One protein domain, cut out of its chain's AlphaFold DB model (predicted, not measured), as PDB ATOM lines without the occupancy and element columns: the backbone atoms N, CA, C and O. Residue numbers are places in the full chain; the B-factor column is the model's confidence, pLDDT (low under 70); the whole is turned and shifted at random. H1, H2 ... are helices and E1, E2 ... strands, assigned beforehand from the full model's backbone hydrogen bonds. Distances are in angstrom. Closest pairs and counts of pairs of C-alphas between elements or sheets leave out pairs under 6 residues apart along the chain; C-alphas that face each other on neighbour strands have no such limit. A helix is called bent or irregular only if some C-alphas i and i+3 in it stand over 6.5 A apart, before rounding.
ATOM      1  N   GLU A   6    -106.182 122.953  56.159       88.38
ATOM      2  CA  GLU A   6    -106.575 123.454  57.479       88.38
ATOM      3  C   GLU A   6    -105.375 123.895  58.324       88.38
ATOM      4  O   GLU A   6    -105.437 124.922  58.997       88.38
ATOM      5  N   GLU A   7    -104.251 123.185  58.254       87.12
ATOM      6  CA  GLU A   7    -103.032 123.577  58.968       87.12
ATOM      7  C   GLU A   7    -102.490 124.911  58.448       87.12
ATOM      8  O   GLU A   7    -102.088 125.766  59.242       87.12
ATOM      9  N   ILE A   8    -102.554 125.130  57.129       86.12
ATOM     10  CA  ILE A   8    -102.197 126.409  56.504       86.12
ATOM     11  C   ILE A   8    -103.125 127.519  57.013       86.12
ATOM     12  O   ILE A   8    -102.646 128.575  57.440       86.12
ATOM     13  N   ARG A   9    -104.446 127.280  57.043       87.06
ATOM     14  CA  ARG A   9    -105.428 128.243  57.572       87.06
ATOM     15  C   ARG A   9    -105.141 128.606  59.029       87.06
ATOM     16  O   ARG A   9    -105.095 129.788  59.373       87.06
ATOM     17  N   VAL A  10    -104.882 127.613  59.880       87.38
ATOM     18  CA  VAL A  10    -104.525 127.821  61.291       87.38
ATOM     19  C   VAL A  10    -103.227 128.618  61.426       87.38
ATOM     20  O   VAL A  10    -103.150 129.526  62.258       87.38
ATOM     21  N   HIS A  11    -102.206 128.311  60.621       87.62
ATOM     22  CA  HIS A  11    -100.930 129.022  60.650       87.62
ATOM     23  C   HIS A  11    -101.093 130.499  60.269       87.62
ATOM     24  O   HIS A  11    -100.650 131.383  61.010       87.62
ATOM     25  N   ASN A  12    -101.796 130.775  59.170       88.62
ATOM     26  CA  ASN A  12    -102.062 132.137  58.707       88.62
ATOM     27  C   ASN A  12    -102.846 132.941  59.750       88.62
ATOM     28  O   ASN A  12    -102.462 134.064  60.083       88.62
ATOM     29  N   ARG A  13    -103.875 132.334  60.353       90.06
ATOM     30  CA  ARG A  13    -104.652 132.940  61.445       90.06
ATOM     31  C   ARG A  13    -103.776 133.283  62.649       90.06
ATOM     32  O   ARG A  13    -103.839 134.395  63.166       90.06
ATOM     33  N   ARG A  14    -102.895 132.370  63.073       89.88
ATOM     34  CA  ARG A  14    -101.936 132.630  64.166       89.88
ATOM     35  C   ARG A  14    -101.001 133.795  63.846       89.88
ATOM     36  O   ARG A  14    -100.745 134.606  64.734       89.88
ATOM     37  N   LYS A  15    -100.510 133.894  62.606       91.19
ATOM     38  CA  LYS A  15     -99.650 135.000  62.158       91.19
ATOM     39  C   LYS A  15    -100.392 136.340  62.198       91.19
ATOM     40  O   LYS A  15     -99.856 137.296  62.753       91.19
ATOM     41  N   ALA A  16    -101.623 136.391  61.691       90.81
ATOM     42  CA  ALA A  16    -102.461 137.591  61.728       90.81
ATOM     43  C   ALA A  16    -102.723 138.057  63.172       90.81
ATOM     44  O   ALA A  16    -102.444 139.202  63.526       90.81
ATOM     45  N   LEU A  17    -103.143 137.147  64.055       92.38
ATOM     46  CA  LEU A  17    -103.401 137.478  65.461       92.38
ATOM     47  C   LEU A  17    -102.128 137.850  66.237       92.38
ATOM     48  O   LEU A  17    -102.179 138.642  67.178       92.38
ATOM     49  N   ALA A  18    -100.964 137.321  65.849       93.69
ATOM     50  CA  ALA A  18     -99.691 137.745  66.424       93.69
ATOM     51  C   ALA A  18     -99.371 139.215  66.107       93.69
ATOM     52  O   ALA A  18     -98.762 139.878  66.946       93.69
ATOM     53  N   ALA A  19     -99.791 139.732  64.947       94.31
ATOM     54  CA  ALA A  19     -99.680 141.153  64.628       94.31
ATOM     55  C   ALA A  19    -100.625 141.996  65.500       94.31
ATOM     56  O   ALA A  19    -100.180 142.968  66.108       94.31
ATOM     57  N   VAL A  20    -101.884 141.564  65.666       95.25
ATOM     58  CA  VAL A  20    -102.878 142.235  66.530       95.25
ATOM     59  C   VAL A  20    -102.349 142.423  67.955       95.25
ATOM     60  O   VAL A  20    -102.409 143.524  68.500       95.25
ATOM     61  N   ARG A  21    -101.738 141.388  68.546       94.50
ATOM     62  CA  ARG A  21    -101.182 141.437  69.915       94.50
ATOM     63  C   ARG A  21    -100.050 142.450  70.114       94.50
ATOM     64  O   ARG A  21     -99.740 142.794  71.250       94.50
ATOM     65  N   ARG A  22     -99.407 142.907  69.034       95.19
ATOM     66  CA  ARG A  22     -98.330 143.913  69.086       95.19
ATOM     67  C   ARG A  22     -98.854 145.346  69.008       95.19
ATOM     68  O   ARG A  22     -98.069 146.274  69.197       95.19
ATOM     69  N   THR A  23    -100.142 145.534  68.726       96.81
ATOM     70  CA  THR A  23    -100.756 146.860  68.612       96.81
ATOM     71  C   THR A  23    -100.909 147.535  69.976       96.81
ATOM     72  O   THR A  23    -101.004 146.879  71.017       96.81
ATOM     73  N   VAL A  24    -100.939 148.872  69.975       97.56
ATOM     74  CA  VAL A  24    -101.252 149.666  71.175       97.56
ATOM     75  C   VAL A  24    -102.680 149.388  71.636       97.56
ATOM     76  O   VAL A  24    -102.877 149.128  72.816       97.56
ATOM     77  N   LEU A  25    -103.637 149.323  70.702       96.38
ATOM     78  CA  LEU A  25    -105.039 149.010  70.986       96.38
ATOM     79  C   LEU A  25    -105.187 147.736  71.827       96.38
ATOM     80  O   LEU A  25    -105.809 147.772  72.885       96.38
ATOM     81  N   TYR A  26    -104.568 146.630  71.398       97.19
ATOM     82  CA  TYR A  26    -104.609 145.374  72.148       97.19
ATOM     83  C   TYR A  26    -104.068 145.545  73.573       97.19
ATOM     84  O   TYR A  26    -104.713 145.128  74.532       97.19
ATOM     85  N   ARG A  27    -102.901 146.185  73.729       96.56
ATOM     86  CA  ARG A  27    -102.282 146.399  75.049       96.56
ATOM     87  C   ARG A  27    -103.149 147.266  75.961       96.56
ATOM     88  O   ARG A  27    -103.326 146.914  77.124       96.56
ATOM     89  N   SER A  28    -103.718 148.347  75.435       97.88
ATOM     90  CA  SER A  28    -104.610 149.242  76.175       97.88
ATOM     91  C   SER A  28    -105.899 148.540  76.598       97.88
ATOM     92  O   SER A  28    -106.323 148.690  77.739       97.88
ATOM     93  N   LEU A  29    -106.500 147.732  75.719       98.00
ATOM     94  CA  LEU A  29    -107.697 146.959  76.048       98.00
ATOM     95  C   LEU A  29    -107.412 145.886  77.093       98.00
ATOM     96  O   LEU A  29    -108.162 145.778  78.059       98.00
ATOM     97  N   VAL A  30    -106.319 145.132  76.943       97.50
ATOM     98  CA  VAL A  30    -105.912 144.154  77.958       97.50
ATOM     99  C   VAL A  30    -105.715 144.855  79.298       97.50
ATOM    100  O   VAL A  30    -106.362 144.463  80.259       97.50
ATOM    101  N   SER A  31    -104.928 145.934  79.345       97.38
ATOM    102  CA  SER A  31    -104.701 146.710  80.571       97.38
ATOM    103  C   SER A  31    -106.008 147.206  81.197       97.38
ATOM    104  O   SER A  31    -106.239 146.980  82.385       97.38
ATOM    105  N   ARG A  32    -106.907 147.796  80.397       97.94
ATOM    106  CA  ARG A  32    -108.232 148.252  80.842       97.94
ATOM    107  C   ARG A  32    -109.046 147.115  81.449       97.94
ATOM    108  O   ARG A  32    -109.618 147.274  82.521       97.94
ATOM    109  N   TYR A  33    -109.126 145.981  80.764       97.94
ATOM    110  CA  TYR A  33    -109.967 144.867  81.187       97.94
ATOM    111  C   TYR A  33    -109.362 144.032  82.311       97.94
ATOM    112  O   TYR A  33    -110.119 143.295  82.941       97.94
ATOM    113  N   THR A  34    -108.056 144.132  82.573       98.12
ATOM    114  CA  THR A  34    -107.388 143.482  83.711       98.12
ATOM    115  C   THR A  34    -107.237 144.393  84.928       98.12
ATOM    116  O   THR A  34    -106.931 143.891  86.003       98.12
ATOM    117  N   SER A  35    -107.426 145.708  84.783       97.75
ATOM    118  CA  SER A  35    -107.259 146.664  85.884       97.75
ATOM    119  C   SER A  35    -108.212 146.363  87.046       97.75
ATOM    120  O   SER A  35    -109.403 146.137  86.828       97.75
ATOM    121  N   GLY A  36    -107.670 146.315  88.267       97.38
ATOM    122  CA  GLY A  36    -108.412 145.994  89.494       97.38
ATOM    123  C   GLY A  36    -108.949 144.560  89.570       97.38
ATOM    124  O   GLY A  36    -109.794 144.270  90.413       97.38
ATOM    125  N   LYS A  37    -108.512 143.662  88.680       98.12
ATOM    126  CA  LYS A  37    -108.942 142.261  88.664       98.12
ATOM    127  C   LYS A  37    -107.824 141.338  89.109       98.12
ATOM    128  O   LYS A  37    -106.656 141.705  89.144       98.12
ATOM    129  N   THR A  38    -108.198 140.098  89.383       98.25
ATOM    130  CA  THR A  38    -107.274 139.040  89.773       98.25
ATOM    131  C   THR A  38    -107.394 137.847  88.832       98.25
ATOM    132  O   THR A  38    -108.379 137.673  88.108       98.25
ATOM    133  N   CYS A  39    -106.361 137.011  88.801       97.44
ATOM    134  CA  CYS A  39    -106.394 135.764  88.058       97.44
ATOM    135  C   CYS A  39    -107.485 134.843  88.616       97.44
ATOM    136  O   CYS A  39    -107.413 134.444  89.777       97.44
ATOM    137  N   ILE A  40    -108.397 134.382  87.754       95.38
ATOM    138  CA  ILE A  40    -109.530 133.521  88.145       95.38
ATOM    139  C   ILE A  40    -109.139 132.190  88.814       95.38
ATOM    140  O   ILE A  40    -109.986 131.511  89.379       95.38
ATOM    141  N   TRP A  41    -107.873 131.775  88.726       92.94
ATOM    142  CA  TRP A  41    -107.406 130.490  89.254       92.94
ATOM    143  C   TRP A  41    -106.552 130.609  90.508       92.94
ATOM    144  O   TRP A  41    -106.689 129.798  91.425       92.94
ATOM    145  N   CYS A  42    -105.639 131.579  90.535       94.88
ATOM    146  CA  CYS A  42    -104.671 131.715  91.620       94.88
ATOM    147  C   CYS A  42    -104.800 133.027  92.399       94.88
ATOM    148  O   CYS A  42    -104.047 133.223  93.341       94.88
ATOM    149  N   GLY A  43    -105.703 133.928  92.004       95.44
ATOM    150  CA  GLY A  43    -105.980 135.173  92.724       95.44
ATOM    151  C   GLY A  43    -104.899 136.252  92.632       95.44
ATOM    152  O   GLY A  43    -105.079 137.313  93.204       95.44
ATOM    153  N   ARG A  44    -103.794 136.030  91.908       95.56
ATOM    154  CA  ARG A  44    -102.754 137.060  91.756       95.56
ATOM    155  C   ARG A  44    -103.223 138.220  90.887       95.56
ATOM    156  O   ARG A  44    -104.008 138.008  89.964       95.56
ATOM    157  N   GLU A  45    -102.688 139.400  91.154       97.31
ATOM    158  CA  GLU A  45    -103.109 140.668  90.539       97.31
ATOM    159  C   GLU A  45    -102.146 141.138  89.437       97.31
ATOM    160  O   GLU A  45    -102.455 142.020  88.643       97.31
ATOM    161  N   ASP A  46    -100.971 140.518  89.350       96.00
ATOM    162  CA  ASP A  46     -99.892 140.879  88.443       96.00
ATOM    163  C   ASP A  46     -99.774 139.921  87.244       96.00
ATOM    164  O   ASP A  46    -100.229 138.770  87.248       96.00
ATOM    165  N   HIS A  47     -99.129 140.412  86.179       96.00
ATOM    166  CA  HIS A  47     -98.901 139.673  84.930       96.00
ATOM    167  C   HIS A  47    -100.175 139.042  84.344       96.00
ATOM    168  O   HIS A  47    -100.167 137.887  83.891       96.00
ATOM    169  N   LEU A  48    -101.267 139.804  84.372       98.00
ATOM    170  CA  LEU A  48    -102.569 139.396  83.870       98.00
ATOM    171  C   LEU A  48    -102.665 139.517  82.347       98.00
ATOM    172  O   LEU A  48    -102.080 140.390  81.712       98.00
ATOM    173  N   THR A  49    -103.442 138.612  81.771       97.12
ATOM    174  CA  THR A  49    -103.847 138.575  80.371       97.12
ATOM    175  C   THR A  49    -105.291 138.090  80.295       97.12
ATOM    176  O   THR A  49    -105.869 137.631  81.282       97.12
ATOM    177  N   ILE A  50    -105.870 138.164  79.103       97.62
ATOM    178  CA  ILE A  50    -107.220 137.689  78.827       97.62
ATOM    179  C   ILE A  50    -107.140 136.423  77.982       97.62
ATOM    180  O   ILE A  50    -106.434 136.378  76.973       97.62
ATOM    181  N   HIS A  51    -107.851 135.394  78.422       96.56
ATOM    182  CA  HIS A  51    -108.036 134.144  77.712       96.56
ATOM    183  C   HIS A  51    -109.384 134.151  76.986       96.56
ATOM    184  O   HIS A  51    -110.431 134.313  77.615       96.56
ATOM    185  N   HIS A  52    -109.359 133.966  75.668       95.50
ATOM    186  CA  HIS A  52    -110.561 133.753  74.858       95.50
ATOM    187  C   HIS A  52    -111.171 132.383  75.145       95.50
ATOM    188  O   HIS A  52    -110.442 131.400  75.233       95.50
ATOM    189  N   THR A  53    -112.494 132.313  75.271       93.75
ATOM    190  CA  THR A  53    -113.208 131.118  75.753       93.75
ATOM    191  C   THR A  53    -113.909 130.339  74.644       93.75
ATOM    192  O   THR A  53    -114.331 129.207  74.875       93.75
ATOM    193  N   SER A  54    -114.009 130.904  73.437       93.31
ATOM    194  CA  SER A  54    -114.566 130.236  72.261       93.31
ATOM    195  C   SER A  54    -113.551 130.147  71.123       93.31
ATOM    196  O   SER A  54    -112.724 131.037  70.926       93.31
ATOM    197  N   LEU A  55    -113.641 129.084  70.320       90.06
ATOM    198  CA  LEU A  55    -112.866 128.964  69.082       90.06
ATOM    199  C   LEU A  55    -113.260 130.030  68.052       90.06
ATOM    200  O   LEU A  55    -112.400 130.492  67.302       90.06
ATOM    201  N   ASP A  56    -114.526 130.454  68.055       92.44
ATOM    202  CA  ASP A  56    -115.023 131.509  67.166       92.44
ATOM    203  C   ASP A  56    -114.388 132.869  67.452       92.44
ATOM    204  O   ASP A  56    -114.262 133.687  66.543       92.44
ATOM    205  N   ASP A  57    -113.895 133.088  68.673       95.12
ATOM    206  CA  ASP A  57    -113.216 134.332  69.033       95.12
ATOM    207  C   ASP A  57    -111.925 134.546  68.225       95.12
ATOM    208  O   ASP A  57    -111.389 135.647  68.169       95.12
ATOM    209  N   TYR A  58    -111.399 133.499  67.587       91.94
ATOM    210  CA  TYR A  58    -110.176 133.565  66.793       91.94
ATOM    211  C   TYR A  58    -110.426 133.789  65.299       91.94
ATOM    212  O   TYR A  58    -109.450 133.796  64.548       91.94
ATOM    213  N   ARG A  59    -111.685 133.926  64.860       90.44
ATOM    214  CA  ARG A  59    -112.084 133.964  63.442       90.44
ATOM    215  C   ARG A  59    -111.351 135.040  62.637       90.44
ATOM    216  O   ARG A  59    -110.767 134.727  61.602       90.44
ATOM    217  N   ASP A  60    -111.338 136.263  63.146       91.00
ATOM    218  CA  ASP A  60    -110.725 137.444  62.539       91.00
ATOM    219  C   ASP A  60    -110.247 138.424  63.628       91.00
ATOM    220  O   ASP A  60    -110.425 138.185  64.824       91.00
ATOM    221  N   ALA A  61    -109.571 139.501  63.218       92.19
ATOM    222  CA  ALA A  61    -108.963 140.458  64.138       92.19
ATOM    223  C   ALA A  61    -109.996 141.219  64.987       92.19
ATOM    224  O   ALA A  61    -109.765 141.405  66.184       92.19
ATOM    225  N   ASP A  62    -111.125 141.614  64.400       94.00
ATOM    226  CA  ASP A  62    -112.149 142.412  65.077       94.00
ATOM    227  C   ASP A  62    -112.897 141.567  66.105       94.00
ATOM    228  O   ASP A  62    -113.030 141.958  67.267       94.00
ATOM    229  N   THR A  63    -113.293 140.351  65.723       95.69
ATOM    230  CA  THR A  63    -113.890 139.366  66.630       95.69
ATOM    231  C   THR A  63    -112.939 139.051  67.787       95.69
ATOM    232  O   THR A  63    -113.359 139.033  68.946       95.69
ATOM    233  N   TYR A  64    -111.643 138.885  67.499       95.88
ATOM    234  CA  TYR A  64    -110.618 138.625  68.510       95.88
ATOM    235  C   TYR A  64    -110.473 139.767  69.516       95.88
ATOM    236  O   TYR A  64    -110.368 139.519  70.721       95.88
ATOM    237  N   ILE A  65    -110.483 141.014  69.044       96.75
ATOM    238  CA  ILE A  65    -110.416 142.202  69.898       96.75
ATOM    239  C   ILE A  65    -111.690 142.353  70.731       96.75
ATOM    240  O   ILE A  65    -111.601 142.500  71.951       96.75
ATOM    241  N   ASN A  66    -112.864 142.247  70.112       96.12
ATOM    242  CA  ASN A  66    -114.151 142.376  70.800       96.12
ATOM    243  C   ASN A  66    -114.328 141.307  71.883       96.12
ATOM    244  O   ASN A  66    -114.842 141.574  72.971       96.12
ATOM    245  N   ALA A  67    -113.836 140.095  71.626       97.06
ATOM    246  CA  ALA A  67    -113.910 139.001  72.579       97.06
ATOM    247  C   ALA A  67    -113.031 139.191  73.829       97.06
ATOM    248  O   ALA A  67    -113.247 138.494  74.823       97.06
ATOM    249  N   LEU A  68    -112.101 140.159  73.849       97.31
ATOM    250  CA  LEU A  68    -111.336 140.483  75.059       97.31
ATOM    251  C   LEU A  68    -112.244 140.915  76.221       97.31
ATOM    252  O   LEU A  68    -111.950 140.605  77.371       97.31
ATOM    253  N   ALA A  69    -113.373 141.573  75.944       96.50
ATOM    254  CA  ALA A  69    -114.278 142.056  76.988       96.50
ATOM    255  C   ALA A  69    -114.967 140.923  77.779       96.50
ATOM    256  O   ALA A  69    -115.300 141.107  78.950       96.50
ATOM    257  N   LYS A  70    -115.165 139.757  77.151       95.94
ATOM    258  CA  LYS A  70    -115.848 138.578  77.723       95.94
ATOM    259  C   LYS A  70    -114.893 137.453  78.140       95.94
ATOM    260  O   LYS A  70    -115.336 136.424  78.646       95.94
ATOM    261  N   GLY A  71    -113.597 137.614  77.880       96.44
ATOM    262  CA  GLY A  71    -112.598 136.591  78.157       96.44
ATOM    263  C   GLY A  71    -112.283 136.447  79.646       96.44
ATOM    264  O   GLY A  71    -112.561 137.323  80.468       96.44
ATOM    265  N   TRP A  72    -111.660 135.329  80.004       97.56
ATOM    266  CA  TRP A  72    -111.237 135.074  81.378       97.56
ATOM    267  C   TRP A  72    -109.939 135.799  81.708       97.56
ATOM    268  O   TRP A  72    -108.952 135.691  80.981       97.56
ATOM    269  N   VAL A  73    -109.906 136.482  82.849       98.19
ATOM    270  CA  VAL A  73    -108.685 137.119  83.351       98.19
ATOM    271  C   VAL A  73    -107.796 136.075  84.011       98.19
ATOM    272  O   VAL A  73    -108.147 135.466  85.019       98.19
ATOM    273  N   MET A  74    -106.615 135.857  83.447       97.69
ATOM    274  CA  MET A  74    -105.661 134.863  83.927       97.69
ATOM    275  C   MET A  74    -104.273 135.472  84.033       97.69
ATOM    276  O   MET A  74    -103.873 136.256  83.181       97.69
ATOM    277  N   CYS A  75    -103.487 135.060  85.024       97.12
ATOM    278  CA  CYS A  75    -102.062 135.356  84.991       97.12
ATOM    279  C   CYS A  75    -101.368 134.539  83.896       97.12
ATOM    280  O   CYS A  75    -101.810 133.440  83.541       97.12
ATOM    281  N   ASN A  76    -100.227 135.023  83.412       96.31
ATOM    282  CA  ASN A  76     -99.454 134.356  82.362       96.31
ATOM    283  C   ASN A  76     -99.090 132.894  82.693       96.31
ATOM    284  O   ASN A  76     -99.084 132.042  81.801       96.31
ATOM    285  N   ALA A  77     -98.814 132.583  83.965       96.00
ATOM    286  CA  ALA A  77     -98.486 131.227  84.403       96.00
ATOM    287  C   ALA A  77     -99.696 130.279  84.308       96.00
ATOM    288  O   ALA A  77     -99.597 129.213  83.698       96.00
ATOM    289  N   CYS A  78    -100.851 130.696  84.837       96.38
ATOM    290  CA  CYS A  78    -102.103 129.942  84.754       96.38
ATOM    291  C   CYS A  78    -102.587 129.816  83.307       96.38
ATOM    292  O   CYS A  78    -102.978 128.732  82.889       96.38
ATOM    293  N   HIS A  79    -102.491 130.888  82.517       96.56
ATOM    294  CA  HIS A  79    -102.867 130.878  81.106       96.56
ATOM    295  C   HIS A  79    -102.049 129.844  80.316       96.56
ATOM    296  O   HIS A  79    -102.606 129.038  79.572       96.56
ATOM    297  N   ARG A  80    -100.726 129.796  80.527       95.94
ATOM    298  CA  ARG A  80     -99.857 128.781  79.910       95.94
ATOM    299  C   ARG A  80    -100.193 127.370  80.391       95.94
ATOM    300  O   ARG A  80    -100.210 126.444  79.583       95.94
ATOM    301  N   ALA A  81    -100.449 127.199  81.689       95.94
ATOM    302  CA  ALA A  81    -100.847 125.912  82.244       95.94
ATOM    303  C   ALA A  81    -102.139 125.398  81.589       95.94
ATOM    304  O   ALA A  81    -102.142 124.255  81.123       95.94
ATOM    305  N   TYR A  82    -103.159 126.248  81.441       94.62
ATOM    306  CA  TYR A  82    -104.422 125.895  80.785       94.62
ATOM    307  C   TYR A  82    -104.216 125.398  79.354       94.62
ATOM    308  O   TYR A  82    -104.645 124.294  79.025       94.62
ATOM    309  N   HIS A  83    -103.456 126.139  78.535       93.56
ATOM    310  CA  HIS A  83    -103.121 125.720  77.162       93.56
ATOM    311  C   HIS A  83    -102.356 124.391  77.097       93.56
ATOM    312  O   HIS A  83    -102.391 123.706  76.080       93.56
ATOM    313  N   SER A  84    -101.675 124.002  78.178       94.44
ATOM    314  CA  SER A  84    -100.987 122.709  78.294       94.44
ATOM    315  C   SER A  84    -101.842 121.590  78.911       94.44
ATOM    316  O   SER A  84    -101.311 120.521  79.224       94.44
ATOM    317  N   GLY A  85    -103.142 121.827  79.124       94.88
ATOM    318  CA  GLY A  85    -104.056 120.880  79.769       94.88
ATOM    319  C   GLY A  85    -103.749 120.664  81.253       94.88
ATOM    320  O   GLY A  85    -103.911 119.556  81.768       94.88
ATOM    321  N   ARG A  86    -103.227 121.691  81.931       96.00
ATOM    322  CA  ARG A  86    -102.876 121.654  83.352       96.00
ATOM    323  C   ARG A  86    -103.668 122.692  84.135       96.00
ATOM    324  O   ARG A  86    -103.900 123.797  83.659       96.00
ATOM    325  N   ILE A  87    -103.994 122.345  85.372       93.06
ATOM    326  CA  ILE A  87    -104.644 123.217  86.351       93.06
ATOM    327  C   ILE A  87    -103.732 123.420  87.554       93.06
ATOM    328  O   ILE A  87    -102.858 122.592  87.826       93.06
ATOM    329  N   LEU A  88    -103.919 124.519  88.280       94.75
ATOM    330  CA  LEU A  88    -103.289 124.691  89.584       94.75
ATOM    331  C   LEU A  88    -103.916 123.700  90.572       94.75
ATOM    332  O   LEU A  88    -105.134 123.538  90.587       94.75
ATOM    333  N   CYS A  89    -103.099 123.025  91.380       95.31
ATOM    334  CA  CYS A  89    -103.598 122.076  92.371       95.31
ATOM    335  C   CYS A  89    -104.613 122.766  93.295       95.31
ATOM    336  O   CYS A  89    -104.240 123.745  93.945       95.31
ATOM    337  N   PRO A  90    -105.849 122.258  93.417       93.44
ATOM    338  CA  PRO A  90    -106.859 122.898  94.252       93.44
ATOM    339  C   PRO A  90    -106.543 122.795  95.749       93.44
ATOM    340  O   PRO A  90    -107.008 123.634  96.509       93.44
ATOM    341  N   ILE A  91    -105.733 121.807  96.158       95.25
ATOM    342  CA  ILE A  91    -105.355 121.575  97.560       95.25
ATOM    343  C   ILE A  91    -104.222 122.514  97.974       95.25
ATOM    344  O   ILE A  91    -104.412 123.383  98.813       95.25
ATOM    345  N   CYS A  92    -103.035 122.349  97.383       95.12
ATOM    346  CA  CYS A  92    -101.858 123.100  97.822       95.12
ATOM    347  C   CYS A  92    -101.687 124.447  97.121       95.12
ATOM    348  O   CYS A  92    -100.820 125.203  97.518       95.12
ATOM    349  N   LYS A  93    -102.422 124.726  96.035       92.12
ATOM    350  CA  LYS A  93    -102.349 125.986  95.264       92.12
ATOM    351  C   LYS A  93    -100.949 126.378  94.749       92.12
ATOM    352  O   LYS A  93    -100.769 127.470  94.232       92.12
ATOM    353  N   GLU A  94     -99.980 125.464  94.797       92.19
ATOM    354  CA  GLU A  94     -98.584 125.724  94.404       92.19
ATOM    355  C   GLU A  94     -98.166 125.007  93.114       92.19
ATOM    356  O   GLU A  94     -97.325 125.487  92.357       92.19
ATOM    357  N   ARG A  95     -98.721 123.817  92.855       95.06
ATOM    358  CA  ARG A  95     -98.238 122.923  91.792       95.06
ATOM    359  C   ARG A  95     -99.246 122.800  90.662       95.06
ATOM    360  O   ARG A  95    -100.388 122.420  90.902       95.06
ATOM    361  N   TYR A  96     -98.809 123.011  89.424       96.06
ATOM    362  CA  TYR A  96     -99.624 122.691  88.250       96.06
ATOM    363  C   TYR A  96     -99.644 121.184  87.978       96.06
ATOM    364  O   TYR A  96     -98.619 120.505  88.046       96.06
ATOM    365  N   THR A  97    -100.812 120.650  87.638       95.38
ATOM    366  CA  THR A  97    -101.045 119.216  87.442       95.38
ATOM    367  C   THR A  97    -102.004 118.971  86.283       95.38
ATOM    368  O   THR A  97    -102.817 119.822  85.947       95.38
ATOM    369  N   LYS A  98    -101.912 117.792  85.664       94.50
ATOM    370  CA  LYS A  98    -102.876 117.298  84.659       94.50
ATOM    371  C   LYS A  98    -103.967 116.403  85.262       94.50
ATOM    372  O   LYS A  98    -104.772 115.830  84.537       94.50
ATOM    373  N   TYR A  99    -103.900 116.174  86.569       93.62
ATOM    374  CA  TYR A  99    -104.866 115.386  87.327       93.62
ATOM    375  C   TYR A  99    -105.738 116.326  88.165       93.62
ATOM    376  O   TYR A  99    -105.450 117.516  88.243       93.62
ATOM    377  N   ALA A 100    -106.754 115.785  88.841       92.62
ATOM    378  CA  ALA A 100    -107.591 116.563  89.758       92.62
ATOM    379  C   ALA A 100    -106.777 117.245  90.878       92.62
ATOM    380  O   ALA A 100    -107.059 118.377  91.253       92.62
ATOM    381  N   THR A 101    -105.729 116.583  91.378       95.69
ATOM    382  CA  THR A 101    -104.800 117.111  92.390       95.69
ATOM    383  C   THR A 101    -103.351 116.879  91.961       95.69
ATOM    384  O   THR A 101    -103.066 116.106  91.038       95.69
ATOM    385  N   CYS A 102    -102.392 117.601  92.547       96.31
ATOM    386  CA  CYS A 102    -100.982 117.344  92.251       96.31
ATOM    387  C   CYS A 102    -100.554 115.984  92.813       96.31
ATOM    388  O   CYS A 102    -101.157 115.472  93.749       96.31
TER     389      CYS A 102
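Overview. This is residues 6 to 102 of the 142 residues of an uncharacterized protein of Bacteroidetes bacterium ADurb.BinA104 (UniProt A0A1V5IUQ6). A small ribbon of two strands, E1 and E2, lies near the middle of a flat model, with H2 and H4 side by side on one side of E1 and H5 on the other. H1 reaches away from H4 as one arm, and past H5 the long end stretch, residues 84 to 102, makes the opposite end. The printed part has 97 residues, with five named helices and two named strands in the order H1, H2, E1, H3, H4, E2, H5; the sheet, E1 - E2, is antiparallel, and the class is mostly helix. The whole is only just compact, close to loose, with a radius of gyration of the C-alphas of 14.6 A, and it spans 39 by 35 by 18 A.

Arrangement. Strands E1, residues 48 to 51, and E2, residues 72 to 75, are antiparallel neighbours, their directions at 139 degrees. N 49 and O 74 are within hydrogen-bond range at 2.8 A, as are N 72 and O 51 at 2.9 A. The closest C-alphas of E1 and H5, residues 76 to 83, are those of Leu 48 and Asn 76, 6.1 A apart. Those of E1 and H2, residues 24 to 34, are Thr 34 and Leu 48, 6.3 A apart. H4, residues 61 to 70, is the hub, touching three helices. H2 and H4 touch, closest at the C-alphas of Tyr 33 and Ala 69, 6.6 A, and run the same way at a shallow tilt of 15 degrees. H1, residues 6 to 20, touches H4 with residues 16 to 20 alone, closest at the C-alphas of Leu 17 and Ala 61, 6.4 A; they are only just about perpendicular, at 71 degrees. H3, residues 55 to 58, and H4 touch only at the corner, closest at the C-alphas of Asp 57 and Tyr 64, 5.0 A. H5 is apart from H1, H2, H3 and H4. Every O i to N i+4 pair is within hydrogen-bond range in H1, H2 and H5; in H4 3 of 6 are, and H3 is too short for such a pair.

Along the chain. E1 is 9.8 A long and E2 9.9 A. H1 begins at C-alpha 6, (-106.575, 123.454, 57.479), and is 21.2 A long. H2 and H4 are each 15.3 A long, H5 10.7 A and H3 5.8 A. H4 is neither bent nor irregular, but only just: C-alphas 66 and 69 are 6.2 A apart. H5 ends at C-alpha 83, (-103.121, 125.720, 77.162).

Size, cuts and confidence. The two C-alphas farthest apart are those of Ile 8 and Ile 91, at 41.5 A. H2 to E1 is a long link of 13 residues. Beyond H5, residues 87 to 88 pair antiparallel with residues 96 to 97. The printed part has no cut; its mean pLDDT is 94.7, and no printed residue is under 70.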